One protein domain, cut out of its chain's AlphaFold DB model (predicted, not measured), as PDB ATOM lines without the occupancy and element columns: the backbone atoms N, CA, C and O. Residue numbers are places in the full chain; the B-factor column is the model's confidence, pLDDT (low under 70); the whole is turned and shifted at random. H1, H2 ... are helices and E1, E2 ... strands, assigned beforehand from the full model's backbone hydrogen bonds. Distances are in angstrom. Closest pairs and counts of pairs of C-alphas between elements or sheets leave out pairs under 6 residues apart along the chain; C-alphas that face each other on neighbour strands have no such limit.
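What this domain is: This is residues 1276 to 1284 and 1402 to 1517 of the 1610 residues of the protein "Sporozoite surface antigen MB2" of Plasmodium falciparum (isolate 3D7) (UniProt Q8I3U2). A five-stranded sheet, twisted and curled like part of a barrel, has helices over both faces: H2 and H5 cover one face, with H5 in the hollow of the curl, and H3 covers part of the other. Two short helices lie off the sheet, H4 near the start of H3 and H1 as a separate piece before the cut, while residues 1483 to 1488 of the long link before E5 stick out. The printed part has 125 residues, with five named helices and five named strands in the order H1 E1 H2 E2 E3 H3 E4 H4 E5 H5. The sheet runs E2 E3 E1 E4 E5 and is mixed, and the class is mixed, helices and strands. The whole is compact, with a radius of gyration of the C-alphas of 14.9 A and spans of 45 by 31 by 30 A.

How they stand to each other: In the sheet, E1, residues 1403 to 1413, is an inner strand and is parallel to its neighbour E3, residues 1436 to 1447, at 20 degrees, with N 1407 and O 1439 at 2.8 A, within hydrogen-bond range. E2, residues 1430 to 1432, is an edge strand and makes a hairpin with E3, antiparallel at 159 degrees, with N 1438 and O 1431 at 2.7 A. E4, residues 1464 to 1468, is parallel to E1 at 37 degrees, with N 1466 and O 1410 at 2.8 A. The other edge strand, E5, residues 1493 to 1496, is parallel to E4 at 22 degrees, with N 1494 and O 1465 at 2.9 A. H2, residues 1416 to 1428, is on the sheet at a height of 8.2 A; it lies over E1 and only just over E3, on which 3 of its C-alphas fall, and runs along the strands, at 11 degrees to E1 on the local plane. The closest C-alphas of H2 and E3 are those of Leu 1427 and Asn 1440, 6.1 A apart. H3, residues 1452 to 1460, is on the opposite face from H2, at a height of 9.4 A. The closest C-alphas of H3 and E4 are those of Ala 1458 and Thr 1464, 6.4 A apart. E3, H3 and E4 form a split strand-helix-strand unit, two strands running the same way with E1 between them, and its crossover is right-handed. H5, residues 1499 to 1511, is on the sheet too; its closest C-alpha pair with E5 is Ser 1496 and Leu 1502, 5.6 A. H2 and H5 are close but not clearly touching, with C-alphas 1425 and 1503 closest at 7.9 A; they run the same way at a steep tilt of 36 degrees, only just past shallow. H4, residues 1474 to 1477, is not on the sheet; it is close to H3 but not clearly touching, with the C-alphas of Ser 1452 and Ile 1476 closest at 6.1 A. E4, H4 and E5 form a strand-helix-strand unit, two parallel neighbour strands with a helix between them in the chain, and its crossover is right-handed. H1, residues 1279 to 1284, is not on the sheet and is only just apart from H3, the closest C-alphas being 8.2 A from each other. Every O i to N i+4 pair is within hydrogen-bond range in H1, H2, H3 and H5; H4 is too short for such a pair.

Where its parts are: E1 begins at C-alpha 1403, at (123.941, 139.004, 170.164), and is 31.4 A long to C-alpha 1413. E3, from 1436 to 1447, is 32.7 A long. H2, from 1416 to 1428, is 19.0 A long, and H5, from 1499 to 1511, is 18.5 A, ending at C-alpha 1511, at (115.227, 151.049, 171.192). H3 measures 12.6 A from 1452 to 1460 and E4 12.8 A from 1464 to 1468. H1 begins at C-alpha 1279, at (116.884, 128.365, 152.760). E2, E5 and H4 are shorter, at 1430 to 1432, 1493 to 1496 and 1474 to 1477.

The domain as a whole: The two C-alphas farthest apart are those of Ser 1434 and Gly 1478, at 45.1 A. Residues 1285 to 1401 are not printed, and C-alphas 1284 and 1402 are 28.5 A apart across this cut. Of the links that are printed whole, the one from H4 to E5, 15 residues, is long, and the others are tight. The mean pLDDT of the printed part is 76.1; it is under 70 at residues 1276 to 1284, 1402, 1434 to 1436, 1475 to 1491 and 1515 to 1517.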
ATOM      1  N   THR A1276     122.021 137.030 152.143       53.77
ATOM      2  CA  THR A1276     122.102 135.903 153.082       53.77
ATOM      3  C   THR A1276     120.772 135.766 153.827       53.77
ATOM      4  O   THR A1276     120.380 136.603 154.650       53.77
ATOM      5  N   TYR A1277     120.029 134.713 153.515       55.85
ATOM      6  CA  TYR A1277     118.873 134.245 154.276       55.85
ATOM      7  C   TYR A1277     118.970 132.721 154.390       55.85
ATOM      8  O   TYR A1277     119.478 132.067 153.481       55.85
ATOM      9  N   ASP A1278     118.426 132.150 155.464       52.34
ATOM     10  CA  ASP A1278     118.206 130.702 155.556       52.34
ATOM     11  C   ASP A1278     117.374 130.205 154.362       52.34
ATOM     12  O   ASP A1278     116.525 130.941 153.855       52.34
ATOM     13  N   GLN A1279     117.550 128.944 153.944       55.14
ATOM     14  CA  GLN A1279     116.884 128.365 152.760       55.14
ATOM     15  C   GLN A1279     115.362 128.616 152.710       55.14
ATOM     16  O   GLN A1279     114.813 128.919 151.652       55.14
ATOM     17  N   THR A1280     114.668 128.557 153.852       52.37
ATOM     18  CA  THR A1280     113.214 128.799 153.938       52.37
ATOM     19  C   THR A1280     112.824 130.264 153.724       52.37
ATOM     20  O   THR A1280     111.753 130.549 153.187       52.37
ATOM     21  N   ASN A1281     113.670 131.207 154.142       58.46
ATOM     22  CA  ASN A1281     113.498 132.635 153.877       58.46
ATOM     23  C   ASN A1281     113.946 132.983 152.450       58.46
ATOM     24  O   ASN A1281     113.311 133.818 151.813       58.46
ATOM     25  N   MET A1282     114.968 132.295 151.930       61.16
ATOM     26  CA  MET A1282     115.413 132.377 150.538       61.16
ATOM     27  C   MET A1282     114.319 131.965 149.560       61.16
ATOM     28  O   MET A1282     114.068 132.704 148.621       61.16
ATOM     29  N   ASN A1283     113.623 130.846 149.785       62.32
ATOM     30  CA  ASN A1283     112.514 130.435 148.913       62.32
ATOM     31  C   ASN A1283     111.378 131.464 148.937       62.32
ATOM     32  O   ASN A1283     110.957 131.924 147.884       62.32
ATOM     33  N   ARG A1284     110.980 131.934 150.132       60.41
ATOM     34  CA  ARG A1284     110.006 133.033 150.271       60.41
ATOM     35  C   ARG A1284     110.447 134.306 149.542       60.41
ATOM     36  O   ARG A1284     109.609 135.020 149.002       60.41
ATOM     37  N   ILE A1402     128.312 139.757 171.747       61.07
ATOM     38  CA  ILE A1402     127.076 140.548 171.759       61.07
ATOM     39  C   ILE A1402     126.127 139.998 170.688       61.07
ATOM     40  O   ILE A1402     126.443 139.981 169.494       61.07
ATOM     41  N   LYS A1403     124.922 139.582 171.090       71.56
ATOM     42  CA  LYS A1403     123.941 139.004 170.164       71.56
ATOM     43  C   LYS A1403     123.464 140.064 169.168       71.56
ATOM     44  O   LYS A1403     122.781 141.014 169.550       71.56
ATOM     45  N   THR A1404     123.763 139.886 167.881       74.58
ATOM     46  CA  THR A1404     123.266 140.792 166.832       74.58
ATOM     47  C   THR A1404     121.843 140.414 166.415       74.58
ATOM     48  O   THR A1404     121.574 139.276 166.035       74.58
ATOM     49  N   ILE A1405     120.923 141.374 166.470       79.65
ATOM     50  CA  ILE A1405     119.521 141.239 166.069       79.65
ATOM     51  C   ILE A1405     119.274 142.158 164.874       79.65
ATOM     52  O   ILE A1405     119.610 143.340 164.907       79.65
ATOM     53  N   TYR A1406     118.650 141.627 163.823       81.99
ATOM     54  CA  TYR A1406     118.272 142.418 162.656       81.99
ATOM     55  C   TYR A1406     116.823 142.893 162.755       81.99
ATOM     56  O   TYR A1406     115.901 142.109 162.982       81.99
ATOM     57  N   SER A1407     116.618 144.192 162.562       84.49
ATOM     58  CA  SER A1407     115.303 144.790 162.385       84.49
ATOM     59  C   SER A1407     115.008 144.892 160.888       84.49
ATOM     60  O   SER A1407     115.708 145.593 160.160       84.49
ATOM     61  N   ASN A1408     114.003 144.148 160.425       87.32
ATOM     62  CA  ASN A1408     113.646 144.086 159.012       87.32
ATOM     63  C   ASN A1408     112.734 145.257 158.621       87.32
ATOM     64  O   ASN A1408     111.728 145.501 159.290       87.32
ATOM     65  N   TYR A1409     113.033 145.920 157.502       90.80
ATOM     66  CA  TYR A1409     112.241 147.028 156.966       90.80
ATOM     67  C   TYR A1409     111.888 146.834 155.490       90.80
ATOM     68  O   TYR A1409     112.676 146.306 154.702       90.80
ATOM     69  N   ILE A1410     110.707 147.316 155.110       91.11
ATOM     70  CA  ILE A1410     110.292 147.525 153.718       91.11
ATOM     71  C   ILE A1410     110.114 149.024 153.518       91.11
ATOM     72  O   ILE A1410     109.383 149.654 154.279       91.11
ATOM     73  N   ILE A1411     110.754 149.600 152.502       93.10
ATOM     74  CA  ILE A1411     110.731 151.048 152.270       93.10
ATOM     75  C   ILE A1411     109.874 151.366 151.044       93.10
ATOM     76  O   ILE A1411     110.075 150.810 149.967       93.10
ATOM     77  N   LYS A1412     108.922 152.283 151.204       92.42
ATOM     78  CA  LYS A1412     108.113 152.848 150.125       92.42
ATOM     79  C   LYS A1412     108.259 154.359 150.126       92.42
ATOM     80  O   LYS A1412     107.974 154.998 151.140       92.42
ATOM     81  N   CYS A1413     108.684 154.918 148.998       92.74
ATOM     82  CA  CYS A1413     108.853 156.363 148.846       92.74
ATOM     83  C   CYS A1413     108.114 156.908 147.628       92.74
ATOM     84  O   CYS A1413     107.715 156.170 146.731       92.74
ATOM     85  N   ASP A1414     107.927 158.220 147.598       90.36
ATOM     86  CA  ASP A1414     107.324 158.938 146.479       90.36
ATOM     87  C   ASP A1414     108.279 159.058 145.284       90.36
ATOM     88  O   ASP A1414     107.832 159.063 144.136       90.36
ATOM     89  N   LYS A1415     109.582 159.119 145.566       91.56
ATOM     90  CA  LYS A1415     110.668 159.330 144.606       91.56
ATOM     91  C   LYS A1415     111.815 158.353 144.819       91.56
ATOM     92  O   LYS A1415     112.026 157.867 145.933       91.56
ATOM     93  N   GLN A1416     112.587 158.120 143.763       91.54
ATOM     94  CA  GLN A1416     113.734 157.219 143.803       91.54
ATOM     95  C   GLN A1416     114.908 157.783 144.601       91.54
ATOM     96  O   GLN A1416     115.521 157.047 145.373       91.54
ATOM     97  N   GLY A1417     115.202 159.081 144.468       87.36
ATOM     98  CA  GLY A1417     116.280 159.721 145.227       87.36
ATOM     99  C   GLY A1417     116.104 159.555 146.741       87.36
ATOM    100  O   GLY A1417     117.054 159.231 147.449       87.36
ATOM    101  N   SER A1418     114.865 159.657 147.232       89.10
ATOM    102  CA  SER A1418     114.525 159.434 148.644       89.10
ATOM    103  C   SER A1418     114.839 158.009 149.120       89.10
ATOM    104  O   SER A1418     115.241 157.815 150.266       89.10
ATOM    105  N   ILE A1419     114.680 157.000 148.255       91.66
ATOM    106  CA  ILE A1419     114.962 155.593 148.588       91.66
ATOM    107  C   ILE A1419     116.451 155.378 148.808       91.66
ATOM    108  O   ILE A1419     116.835 154.725 149.773       91.66
ATOM    109  N   GLU A1420     117.281 155.911 147.919       88.46
ATOM    110  CA  GLU A1420     118.736 155.804 148.016       88.46
ATOM    111  C   GLU A1420     119.251 156.431 149.317       88.46
ATOM    112  O   GLU A1420     120.008 155.812 150.066       88.46
ATOM    113  N   VAL A1421     118.745 157.622 149.637       88.84
ATOM    114  CA  VAL A1421     119.050 158.343 150.877       88.84
ATOM    115  C   VAL A1421     118.640 157.534 152.102       88.84
ATOM    116  O   VAL A1421     119.436 157.346 153.025       88.84
ATOM    117  N   LEU A1422     117.414 157.010 152.109       89.64
ATOM    118  CA  LEU A1422     116.919 156.209 153.223       89.64
ATOM    119  C   LEU A1422     117.680 154.900 153.377       89.64
ATOM    120  O   LEU A1422     117.986 154.527 154.505       89.64
ATOM    121  N   LYS A1423     118.038 154.225 152.281       89.40
ATOM    122  CA  LYS A1423     118.889 153.031 152.334       89.40
ATOM    123  C   LYS A1423     120.207 153.344 153.036       89.40
ATOM    124  O   LYS A1423     120.560 152.651 153.988       89.40
ATOM    125  N   ASN A1424     120.876 154.420 152.636       86.82
ATOM    126  CA  ASN A1424     122.167 154.793 153.210       86.82
ATOM    127  C   ASN A1424     122.064 155.202 154.682       86.82
ATOM    128  O   ASN A1424     122.901 154.794 155.483       86.82
ATOM    129  N   CYS A1425     121.014 155.930 155.069       87.03
ATOM    130  CA  CYS A1425     120.772 156.257 156.476       87.03
ATOM    131  C   CYS A1425     120.518 155.000 157.306       87.03
ATOM    132  O   CYS A1425     121.158 154.784 158.329       87.03
ATOM    133  N   MET A1426     119.604 154.141 156.852       85.84
ATOM    134  CA  MET A1426     119.199 152.952 157.597       85.84
ATOM    135  C   MET A1426     120.353 151.970 157.787       85.84
ATOM    136  O   MET A1426     120.443 151.368 158.853       85.84
ATOM    137  N   LEU A1427     121.239 151.831 156.795       82.71
ATOM    138  CA  LEU A1427     122.425 150.976 156.885       82.71
ATOM    139  C   LEU A1427     123.487 151.524 157.853       82.71
ATOM    140  O   LEU A1427     124.165 150.731 158.501       82.71
ATOM    141  N   LYS A1428     123.617 152.853 157.979       82.94
ATOM    142  CA  LYS A1428     124.519 153.500 158.951       82.94
ATOM    143  C   LYS A1428     123.991 153.421 160.395       82.94
ATOM    144  O   LYS A1428     124.786 153.411 161.333       82.94
ATOM    145  N   LEU A1429     122.670 153.373 160.589       85.53
ATOM    146  CA  LEU A1429     122.044 153.348 161.915       85.53
ATOM    147  C   LEU A1429     122.233 151.994 162.620       85.53
ATOM    148  O   LEU A1429     121.784 150.949 162.145       85.53
ATOM    149  N   GLN A1430     122.829 152.035 163.810       83.41
ATOM    150  CA  GLN A1430     122.972 150.898 164.722       83.41
ATOM    151  C   GLN A1430     122.753 151.356 166.167       83.41
ATOM    152  O   GLN A1430     123.139 152.464 166.533       83.41
ATOM    153  N   LYS A1431     122.146 150.500 166.991       81.22
ATOM    154  CA  LYS A1431     122.034 150.704 168.445       81.22
ATOM    155  C   LYS A1431     122.514 149.456 169.160       81.22
ATOM    156  O   LYS A1431     122.223 148.354 168.705       81.22
ATOM    157  N   GLU A1432     123.246 149.610 170.250       78.10
ATOM    158  CA  GLU A1432     123.783 148.485 171.013       78.10
ATOM    159  C   GLU A1432     123.662 148.728 172.513       78.10
ATOM    160  O   GLU A1432     123.872 149.839 172.988       78.10
ATOM    161  N   ASP A1433     123.340 147.654 173.227       71.09
ATOM    162  CA  ASP A1433     123.343 147.552 174.681       71.09
ATOM    163  C   ASP A1433     124.327 146.446 175.104       71.09
ATOM    164  O   ASP A1433     124.870 145.722 174.269       71.09
ATOM    165  N   SER A1434     124.522 146.248 176.413       62.71
ATOM    166  CA  SER A1434     125.425 145.219 176.964       62.71
ATOM    167  C   SER A1434     125.132 143.787 176.491       62.71
ATOM    168  O   SER A1434     126.003 142.929 176.585       62.71
ATOM    169  N   ILE A1435     123.908 143.509 176.030       62.88
ATOM    170  CA  ILE A1435     123.440 142.157 175.690       62.88
ATOM    171  C   ILE A1435     123.246 141.989 174.180       62.88
ATOM    172  O   ILE A1435     123.517 140.917 173.631       62.88
ATOM    173  N   CYS A1436     122.745 143.018 173.495       65.15
ATOM    174  CA  CYS A1436     122.366 142.912 172.094       65.15
ATOM    175  C   CYS A1436     122.756 144.136 171.267       65.15
ATOM    176  O   CYS A1436     122.725 145.272 171.730       65.15
ATOM    177  N   LYS A1437     123.068 143.875 169.997       78.41
ATOM    178  CA  LYS A1437     123.348 144.879 168.973       78.41
ATOM    179  C   LYS A1437     122.274 144.813 167.903       78.41
ATOM    180  O   LYS A1437     122.052 143.763 167.311       78.41
ATOM    181  N   ILE A1438     121.603 145.920 167.639       82.32
ATOM    182  CA  ILE A1438     120.528 146.011 166.658       82.32
ATOM    183  C   ILE A1438     121.064 146.646 165.387       82.32
ATOM    184  O   ILE A1438     121.553 147.777 165.397       82.32
ATOM    185  N   LYS A1439     120.920 145.913 164.285       85.94
ATOM    186  CA  LYS A1439     121.226 146.376 162.930       85.94
ATOM    187  C   LYS A1439     119.960 146.393 162.086       85.94
ATOM    188  O   LYS A1439     119.046 145.597 162.301       85.94
ATOM    189  N   ASN A1440     119.909 147.268 161.094       88.05
ATOM    190  CA  ASN A1440     118.780 147.335 160.174       88.05
ATOM    191  C   ASN A1440     119.034 146.455 158.949       88.05
ATOM    192  O   ASN A1440     120.129 146.446 158.392       88.05
ATOM    193  N   LYS A1441     118.008 145.723 158.510       85.54
ATOM    194  CA  LYS A1441     118.013 144.954 157.263       85.54
ATOM    195  C   LYS A1441     116.864 145.428 156.388       85.54
ATOM    196  O   LYS A1441     115.704 145.371 156.787       85.54
ATOM    197  N   ILE A1442     117.173 145.884 155.181       88.00
ATOM    198  CA  ILE A1442     116.160 146.301 154.209       88.00
ATOM    199  C   ILE A1442     115.841 145.095 153.331       88.00
ATOM    200  O   ILE A1442     116.728 144.552 152.681       88.00
ATOM    201  N   ILE A1443     114.583 144.660 153.329       84.41
ATOM    202  CA  ILE A1443     114.137 143.532 152.501       84.41
ATOM    203  C   ILE A1443     114.041 143.972 151.045       84.41
ATOM    204  O   ILE A1443     114.558 143.314 150.149       84.41
ATOM    205  N   TYR A1444     113.360 145.094 150.823       86.47
ATOM    206  CA  TYR A1444     113.339 145.794 149.552       86.47
ATOM    207  C   TYR A1444     112.924 147.247 149.763       86.47
ATOM    208  O   TYR A1444     112.342 147.615 150.790       86.47
ATOM    209  N   ALA A1445     113.198 148.057 148.748       89.13
ATOM    210  CA  ALA A1445     112.676 149.405 148.643       89.13
ATOM    211  C   ALA A1445     112.048 149.611 147.266       89.13
ATOM    212  O   ALA A1445     112.459 148.967 146.297       89.13
ATOM    213  N   ASP A1446     111.025 150.450 147.193       88.97
ATOM    214  CA  ASP A1446     110.268 150.664 145.965       88.97
ATOM    215  C   ASP A1446     109.548 152.010 145.954       88.97
ATOM    216  O   ASP A1446     109.274 152.589 147.009       88.97
ATOM    217  N   ILE A1447     109.190 152.479 144.763       89.23
ATOM    218  CA  ILE A1447     108.472 153.740 144.584       89.23
ATOM    219  C   ILE A1447     106.968 153.478 144.530       89.23
ATOM    220  O   ILE A1447     106.497 152.527 143.906       89.23
ATOM    221  N   GLY A1448     106.195 154.365 145.147       87.79
ATOM    222  CA  GLY A1448     104.742 154.394 145.055       87.79
ATOM    223  C   GLY A1448     104.025 154.074 146.362       87.79
ATOM    224  O   GLY A1448     104.614 153.815 147.410       87.79
ATOM    225  N   ASN A1449     102.696 154.137 146.292       88.99
ATOM    226  CA  ASN A1449     101.824 153.921 147.444       88.99
ATOM    227  C   ASN A1449     101.950 152.496 147.995       88.99
ATOM    228  O   ASN A1449     102.124 151.541 147.242       88.99
ATOM    229  N   VAL A1450     101.781 152.356 149.311       88.13
ATOM    230  CA  VAL A1450     101.797 151.048 149.978       88.13
ATOM    231  C   VAL A1450     100.584 150.239 149.515       88.13
ATOM    232  O   VAL A1450      99.445 150.699 149.640       88.13
ATOM    233  N   THR A1451     100.835 149.045 148.982       86.15
ATOM    234  CA  THR A1451      99.841 148.122 148.415       86.15
ATOM    235  C   THR A1451      99.526 146.958 149.358       86.15
ATOM    236  O   THR A1451     100.227 146.701 150.339       86.15
ATOM    237  N   SER A1452      98.460 146.208 149.060       82.74
ATOM    238  CA  SER A1452      98.084 145.020 149.840       82.74
ATOM    239  C   SER A1452      99.125 143.895 149.763       82.74
ATOM    240  O   SER A1452      99.249 143.114 150.706       82.74
ATOM    241  N   SER A1453      99.899 143.815 148.676       81.25
ATOM    242  CA  SER A1453     101.041 142.903 148.558       81.25
ATOM    243  C   SER A1453     102.175 143.282 149.499       81.25
ATOM    244  O   SER A1453     102.689 142.405 150.186       81.25
ATOM    245  N   ASP A1454     102.504 144.572 149.610       86.67
ATOM    246  CA  ASP A1454     103.572 145.037 150.505       86.67
ATOM    247  C   ASP A1454     103.279 144.654 151.965       86.67
ATOM    248  O   ASP A1454     104.160 144.189 152.683       86.67
ATOM    249  N   ILE A1455     102.010 144.742 152.376       83.67
ATOM    250  CA  ILE A1455     101.536 144.291 153.695       83.67
ATOM    251  C   ILE A1455     101.726 142.781 153.897       83.67
ATOM    252  O   ILE A1455     102.158 142.342 154.967       83.67
ATOM    253  N   LYS A1456     101.413 141.966 152.883       83.54
ATOM    254  CA  LYS A1456     101.599 140.507 152.955       83.54
ATOM    255  C   LYS A1456     103.075 140.148 153.110       83.54
ATOM    256  O   LYS A1456     103.402 139.290 153.929       83.54
ATOM    257  N   TYR A1457     103.962 140.826 152.385       81.65
ATOM    258  CA  TYR A1457     105.405 140.606 152.493       81.65
ATOM    259  C   TYR A1457     105.956 141.084 153.833       81.65
ATOM    260  O   TYR A1457     106.685 140.339 154.483       81.65
ATOM    261  N   ALA A1458     105.523 142.252 154.307       84.22
ATOM    262  CA  ALA A1458     105.864 142.740 155.640       84.22
ATOM    263  C   ALA A1458     105.494 141.724 156.725       84.22
ATOM    264  O   ALA A1458     106.314 141.398 157.578       84.22
ATOM    265  N   THR A1459     104.296 141.145 156.637       80.54
ATOM    266  CA  THR A1459     103.839 140.115 157.582       80.54
ATOM    267  C   THR A1459     104.670 138.834 157.465       80.54
ATOM    268  O   THR A1459     105.066 138.256 158.473       80.54
ATOM    269  N   SER A1460     104.993 138.413 156.239       78.07
ATOM    270  CA  SER A1460     105.735 137.172 155.966       78.07
ATOM    271  C   SER A1460     107.177 137.199 156.478       78.07
ATOM    272  O   SER A1460     107.711 136.155 156.854       78.07
ATOM    273  N   PHE A1461     107.803 138.378 156.489       81.26
ATOM    274  CA  PHE A1461     109.179 138.581 156.946       81.26
ATOM    275  C   PHE A1461     109.280 139.293 158.307       81.26
ATOM    276  O   PHE A1461     110.381 139.670 158.716       81.26
ATOM    277  N   ASN A1462     108.149 139.483 158.998       82.09
ATOM    278  CA  ASN A1462     108.046 140.244 160.247       82.09
ATOM    279  C   ASN A1462     108.782 141.600 160.168       82.09
ATOM    280  O   ASN A1462     109.654 141.912 160.983       82.09
ATOM    281  N   ALA A1463     108.487 142.359 159.115       86.76
ATOM    282  CA  ALA A1463     109.150 143.609 158.777       86.76
ATOM    283  C   ALA A1463     108.250 144.823 159.008       86.76
ATOM    284  O   ALA A1463     107.042 144.784 158.772       86.76
ATOM    285  N   THR A1464     108.868 145.926 159.417       90.10
ATOM    286  CA  THR A1464     108.223 147.231 159.572       90.10
ATOM    287  C   THR A1464     108.175 147.941 158.220       90.10
ATOM    288  O   THR A1464     109.181 148.003 157.513       90.10
ATOM    289  N   ILE A1465     107.029 148.509 157.845       90.86
ATOM    290  CA  ILE A1465     106.919 149.279 156.597       90.86
ATOM    291  C   ILE A1465     107.229 150.748 156.886       90.86
ATOM    292  O   ILE A1465     106.623 151.359 157.764       90.86
ATOM    293  N   ILE A1466     108.129 151.336 156.111       92.74
ATOM    294  CA  ILE A1466     108.409 152.769 156.096       92.74
ATOM    295  C   ILE A1466     107.720 153.368 154.874       92.74
ATOM    296  O   ILE A1466     108.008 152.980 153.745       92.74
ATOM    297  N   ALA A1467     106.812 154.309 155.102       90.27
ATOM    298  CA  ALA A1467     106.073 155.028 154.074       90.27
ATOM    299  C   ALA A1467     106.485 156.507 154.093       90.27
ATOM    300  O   ALA A1467     106.003 157.286 154.919       90.27
ATOM    301  N   PHE A1468     107.378 156.887 153.181       92.21
ATOM    302  CA  PHE A1468     107.921 158.238 153.082       92.21
ATOM    303  C   PHE A1468     107.289 159.013 151.920       92.21
ATOM    304  O   PHE A1468     107.417 158.609 150.769       92.21
ATOM    305  N   GLY A1469     106.546 160.088 152.196       86.38
ATOM    306  CA  GLY A1469     105.876 160.878 151.145       86.38
ATOM    307  C   GLY A1469     104.712 160.171 150.429       86.38
ATOM    308  O   GLY A1469     104.088 160.742 149.532       86.38
ATOM    309  N   VAL A1470     104.374 158.942 150.826       89.35
ATOM    310  CA  VAL A1470     103.361 158.099 150.173       89.35
ATOM    311  C   VAL A1470     102.185 157.781 151.084       89.35
ATOM    312  O   VAL A1470     102.243 157.905 152.308       89.35
ATOM    313  N   LYS A1471     101.074 157.362 150.474       85.21
ATOM    314  CA  LYS A1471      99.837 157.000 151.177       85.21
ATOM    315  C   LYS A1471      99.546 155.511 151.015       85.21
ATOM    316  O   LYS A1471     100.079 154.843 150.135       85.21
ATOM    317  N   LEU A1472      98.632 155.001 151.838       82.97
ATOM    318  CA  LEU A1472      98.034 153.683 151.618       82.97
ATOM    319  C   LEU A1472      97.153 153.700 150.368       82.97
ATOM    320  O   LEU A1472      96.340 154.626 150.191       82.97
ATOM    321  N   SER A1473      97.274 152.652 149.552       78.61
ATOM    322  CA  SER A1473      96.377 152.418 148.425       78.61
ATOM    323  C   SER A1473      94.924 152.281 148.901       78.61
ATOM    324  O   SER A1473      94.632 151.933 150.051       78.61
ATOM    325  N   ASN A1474      93.979 152.617 148.023       72.43
ATOM    326  CA  ASN A1474      92.558 152.585 148.370       72.43
ATOM    327  C   ASN A1474      92.047 151.154 148.598       72.43
ATOM    328  O   ASN A1474      91.147 150.972 149.416       72.43
ATOM    329  N   ASP A1475      92.680 150.153 147.981       68.34
ATOM    330  CA  ASP A1475      92.346 148.730 148.144       68.34
ATOM    331  C   ASP A1475      92.480 148.276 149.604       68.34
ATOM    332  O   ASP A1475      91.733 147.424 150.079       68.34
ATOM    333  N   ILE A1476      93.398 148.894 150.356       65.43
ATOM    334  CA  ILE A1476      93.583 148.641 151.789       65.43
ATOM    335  C   ILE A1476      92.525 149.388 152.606       65.43
ATOM    336  O   ILE A1476      92.055 148.885 153.626       65.43
ATOM    337  N   LYS A1477      92.114 150.585 152.157       57.21
ATOM    338  CA  LYS A1477      91.129 151.411 152.873       57.21
ATOM    339  C   LYS A1477      89.739 150.776 152.921       57.21
ATOM    340  O   LYS A1477      88.997 151.062 153.857       57.21
ATOM    341  N   GLY A1478      89.409 149.933 151.940       49.24
ATOM    342  CA  GLY A1478      88.172 149.148 151.904       49.24
ATOM    343  C   GLY A1478      88.112 148.036 152.957       49.24
ATOM    344  O   GLY A1478      87.024 147.636 153.366       49.24
ATOM    345  N   SER A1479      89.262 147.588 153.471       44.04
ATOM    346  CA  SER A1479      89.289 146.767 154.679       44.04
ATOM    347  C   SER A1479      88.931 147.658 155.869       44.04
ATOM    348  O   SER A1479      89.593 148.670 156.121       44.04
ATOM    349  N   LYS A1480      87.867 147.298 156.598       35.02
ATOM    350  CA  LYS A1480      87.249 148.045 157.715       35.02
ATOM    351  C   LYS A1480      88.206 148.452 158.860       35.02
ATOM    352  O   LYS A1480      87.780 149.131 159.785       35.02
ATOM    353  N   ASN A1481      89.498 148.134 158.779       35.13
ATOM    354  CA  ASN A1481      90.490 148.372 159.827       35.13
ATOM    355  C   ASN A1481      91.367 149.624 159.629       35.13
ATOM    356  O   ASN A1481      92.196 149.917 160.482       35.13
ATOM    357  N   SER A1482      91.217 150.391 158.544       37.76
ATOM    358  CA  SER A1482      92.197 151.445 158.207       37.76
ATOM    359  C   SER A1482      91.923 152.847 158.775       37.76
ATOM    360  O   SER A1482      92.852 153.645 158.871       37.76
ATOM    361  N   LYS A1483      90.678 153.196 159.139       31.47
ATOM    362  CA  LYS A1483      90.309 154.596 159.461       31.47
ATOM    363  C   LYS A1483      90.063 154.912 160.940       31.47
ATOM    364  O   LYS A1483      89.699 156.043 161.246       31.47
ATOM    365  N   GLY A1484      90.294 153.980 161.862       29.59
ATOM    366  CA  GLY A1484      90.034 154.268 163.279       29.59
ATOM    367  C   GLY A1484      90.582 153.306 164.326       29.59
ATOM    368  O   GLY A1484      90.408 153.588 165.506       29.59
ATOM    369  N   SER A1485      91.254 152.210 163.962       28.22
ATOM    370  CA  SER A1485      91.770 151.277 164.966       28.22
ATOM    371  C   SER A1485      93.270 151.461 165.159       28.22
ATOM    372  O   SER A1485      94.065 151.113 164.292       28.22
ATOM    373  N   LYS A1486      93.661 152.002 166.314       32.47
ATOM    374  CA  LYS A1486      95.062 152.073 166.753       32.47
ATOM    375  C   LYS A1486      95.689 150.701 167.030       32.47
ATOM    376  O   LYS A1486      96.879 150.671 167.275       32.47
ATOM    377  N   ASN A1487      94.949 149.595 166.979       34.33
ATOM    378  CA  ASN A1487      95.467 148.253 167.244       34.33
ATOM    379  C   ASN A1487      94.606 147.223 166.503       34.33
ATOM    380  O   ASN A1487      93.560 146.876 167.022       34.33
ATOM    381  N   HIS A1488      94.986 146.792 165.294       33.51
ATOM    382  CA  HIS A1488      94.736 145.443 164.736       33.51
ATOM    383  C   HIS A1488      95.197 145.397 163.277       33.51
ATOM    384  O   HIS A1488      94.404 145.401 162.339       33.51
ATOM    385  N   ASN A1489      96.511 145.386 163.107       43.88
ATOM    386  CA  ASN A1489      97.189 144.768 161.984       43.88
ATOM    387  C   ASN A1489      98.623 144.544 162.462       43.88
ATOM    388  O   ASN A1489      99.254 145.473 162.952       43.88
ATOM    389  N   ASN A1490      99.098 143.302 162.397       52.06
ATOM    390  CA  ASN A1490     100.349 142.843 163.011       52.06
ATOM    391  C   ASN A1490     101.623 143.419 162.351       52.06
ATOM    392  O   ASN A1490     102.697 142.846 162.479       52.06
ATOM    393  N   TYR A1491     101.503 144.519 161.605       62.66
ATOM    394  CA  TYR A1491     102.595 145.167 160.899       62.66
ATOM    395  C   TYR A1491     102.688 146.642 161.333       62.66
ATOM    396  O   TYR A1491     101.757 147.421 161.103       62.66
ATOM    397  N   PRO A1492     103.790 147.061 161.973       73.37
ATOM    398  CA  PRO A1492     104.030 148.470 162.257       73.37
ATOM    399  C   PRO A1492     104.321 149.219 160.944       73.37
ATOM    400  O   PRO A1492     105.175 148.804 160.158       73.37
ATOM    401  N   ILE A1493     103.594 150.313 160.690       84.16
ATOM    402  CA  ILE A1493     103.892 151.250 159.595       84.16
ATOM    403  C   ILE A1493     104.330 152.586 160.183       84.16
ATOM    404  O   ILE A1493     103.612 153.165 161.001       84.16
ATOM    405  N   ILE A1494     105.464 153.097 159.712       86.81
ATOM    406  CA  ILE A1494     105.975 154.425 160.042       86.81
ATOM    407  C   ILE A1494     105.703 155.343 158.854       86.81
ATOM    408  O   ILE A1494     106.224 155.123 157.761       86.81
ATOM    409  N   TYR A1495     104.888 156.370 159.072       86.84
ATOM    410  CA  TYR A1495     104.664 157.430 158.093       86.84
ATOM    411  C   TYR A1495     105.504 158.640 158.457       86.84
ATOM    412  O   TYR A1495     105.492 159.064 159.610       86.84
ATOM    413  N   SER A1496     106.169 159.231 157.473       87.74
ATOM    414  CA  SER A1496     106.752 160.561 157.625       87.74
ATOM    415  C   SER A1496     106.931 161.231 156.264       87.74
ATOM    416  O   SER A1496     107.008 160.567 155.233       87.74
ATOM    417  N   ASN A1497     106.986 162.559 156.264       86.87
ATOM    418  CA  ASN A1497     107.338 163.366 155.091       86.87
ATOM    419  C   ASN A1497     108.646 164.151 155.304       86.87
ATOM    420  O   ASN A1497     109.059 164.916 154.434       86.87
ATOM    421  N   VAL A1498     109.275 164.007 156.474       85.87
ATOM    422  CA  VAL A1498     110.498 164.719 156.856       85.87
ATOM    423  C   VAL A1498     111.524 163.693 157.316       85.87
ATOM    424  O   VAL A1498     111.276 162.935 158.248       85.87
ATOM    425  N   LEU A1499     112.686 163.662 156.661       84.74
ATOM    426  CA  LEU A1499     113.689 162.619 156.875       84.74
ATOM    427  C   LEU A1499     114.104 162.435 158.350       84.74
ATOM    428  O   LEU A1499     114.228 161.303 158.806       84.74
ATOM    429  N   TYR A1500     114.271 163.515 159.116       83.27
ATOM    430  CA  TYR A1500     114.680 163.431 160.528       83.27
ATOM    431  C   TYR A1500     113.633 162.794 161.431       83.27
ATOM    432  O   TYR A1500     113.968 161.957 162.260       83.27
ATOM    433  N   GLU A1501     112.363 163.158 161.243       85.64
ATOM    434  CA  GLU A1501     111.257 162.555 161.989       85.64
ATOM    435  C   GLU A1501     111.205 161.047 161.711       85.64
ATOM    436  O   GLU A1501     110.953 160.244 162.608       85.64
ATOM    437  N   LEU A1502     111.496 160.641 160.471       87.73
ATOM    438  CA  LEU A1502     111.589 159.232 160.116       87.73
ATOM    439  C   LEU A1502     112.768 158.530 160.804       87.73
ATOM    440  O   LEU A1502     112.573 157.447 161.354       87.73
ATOM    441  N   ILE A1503     113.960 159.132 160.791       87.73
ATOM    442  CA  ILE A1503     115.151 158.584 161.458       87.73
ATOM    443  C   ILE A1503     114.889 158.424 162.959       87.73
ATOM    444  O   ILE A1503     115.062 157.328 163.485       87.73
ATOM    445  N   GLU A1504     114.364 159.456 163.623       86.76
ATOM    446  CA  GLU A1504     114.035 159.430 165.052       86.76
ATOM    447  C   GLU A1504     112.981 158.356 165.380       86.76
ATOM    448  O   GLU A1504     113.090 157.624 166.364       86.76
ATOM    449  N   ASN A1505     111.956 158.210 164.535       87.93
ATOM    450  CA  ASN A1505     110.940 157.174 164.718       87.93
ATOM    451  C   ASN A1505     111.517 155.763 164.552       87.93
ATOM    452  O   ASN A1505     111.156 154.866 165.315       87.93
ATOM    453  N   VAL A1506     112.421 155.551 163.592       88.16
ATOM    454  CA  VAL A1506     113.102 154.259 163.431       88.16
ATOM    455  C   VAL A1506     114.025 153.979 164.607       88.16
ATOM    456  O   VAL A1506     114.017 152.874 165.140       88.16
ATOM    457  N   GLU A1507     114.757 154.983 165.070       85.72
ATOM    458  CA  GLU A1507     115.609 154.897 166.246       85.72
ATOM    459  C   GLU A1507     114.842 154.499 167.512       85.72
ATOM    460  O   GLU A1507     115.330 153.669 168.283       85.72
ATOM    461  N   LYS A1508     113.638 155.043 167.714       85.00
ATOM    462  CA  LYS A1508     112.737 154.645 168.807       85.00
ATOM    463  C   LYS A1508     112.228 153.213 168.640       85.00
ATOM    464  O   LYS A1508     112.079 152.489 169.621       85.00
ATOM    465  N   GLU A1509     111.953 152.776 167.413       83.38
ATOM    466  CA  GLU A1509     111.577 151.381 167.138       83.38
ATOM    467  C   GLU A1509     112.734 150.404 167.392       83.38
ATOM    468  O   GLU A1509     112.505 149.297 167.878       83.38
ATOM    469  N   MET A1510     113.976 150.813 167.114       83.42
ATOM    470  CA  MET A1510     115.169 150.039 167.465       83.42
ATOM    471  C   MET A1510     115.327 149.948 168.986       83.42
ATOM    472  O   MET A1510     115.526 148.853 169.502       83.42
ATOM    473  N   GLU A1511     115.148 151.048 169.721       80.66
ATOM    474  CA  GLU A1511     115.227 151.049 171.192       80.66
ATOM    475  C   GLU A1511     114.224 150.102 171.852       80.66
ATOM    476  O   GLU A1511     114.558 149.418 172.812       80.66
ATOM    477  N   LYS A1512     113.009 149.983 171.308       78.20
ATOM    478  CA  LYS A1512     112.005 149.031 171.819       78.20
ATOM    479  C   LYS A1512     112.446 147.569 171.724       78.20
ATOM    480  O   LYS A1512     111.908 146.733 172.447       78.20
ATOM    481  N   LYS A1513     113.365 147.255 170.808       75.63
ATOM    482  CA  LYS A1513     113.919 145.910 170.604       75.63
ATOM    483  C   LYS A1513     115.201 145.673 171.404       75.63
ATOM    484  O   LYS A1513     115.674 144.535 171.427       75.63
ATOM    485  N   LEU A1514     115.766 146.708 172.033       73.92
ATOM    486  CA  LEU A1514     116.903 146.539 172.930       73.92
ATOM    487  C   LEU A1514     116.474 145.733 174.157       73.92
ATOM    488  O   LEU A1514     115.295 145.684 174.527       73.92
ATOM    489  N   SER A1515     117.438 145.065 174.783       64.55
ATOM    490  CA  SER A1515     117.191 144.390 176.050       64.55
ATOM    491  C   SER A1515     116.694 145.411 177.064       64.55
ATOM    492  O   SER A1515     117.375 146.398 177.331       64.55
ATOM    493  N   LYS A1516     115.530 145.174 177.679       57.50
ATOM    494  CA  LYS A1516     115.157 145.950 178.864       57.50
ATOM    495  C   LYS A1516     116.277 145.771 179.881       57.50
ATOM    496  O   LYS A1516     116.572 144.634 180.251       57.50
ATOM    497  N   LYS A1517     116.892 146.877 180.315       53.05
ATOM    498  CA  LYS A1517     117.814 146.862 181.453       53.05
ATOM    499  C   LYS A1517     117.129 146.067 182.574       53.05
ATOM    500  O   LYS A1517     115.998 146.419 182.918       53.05
TER     501      LYS A1517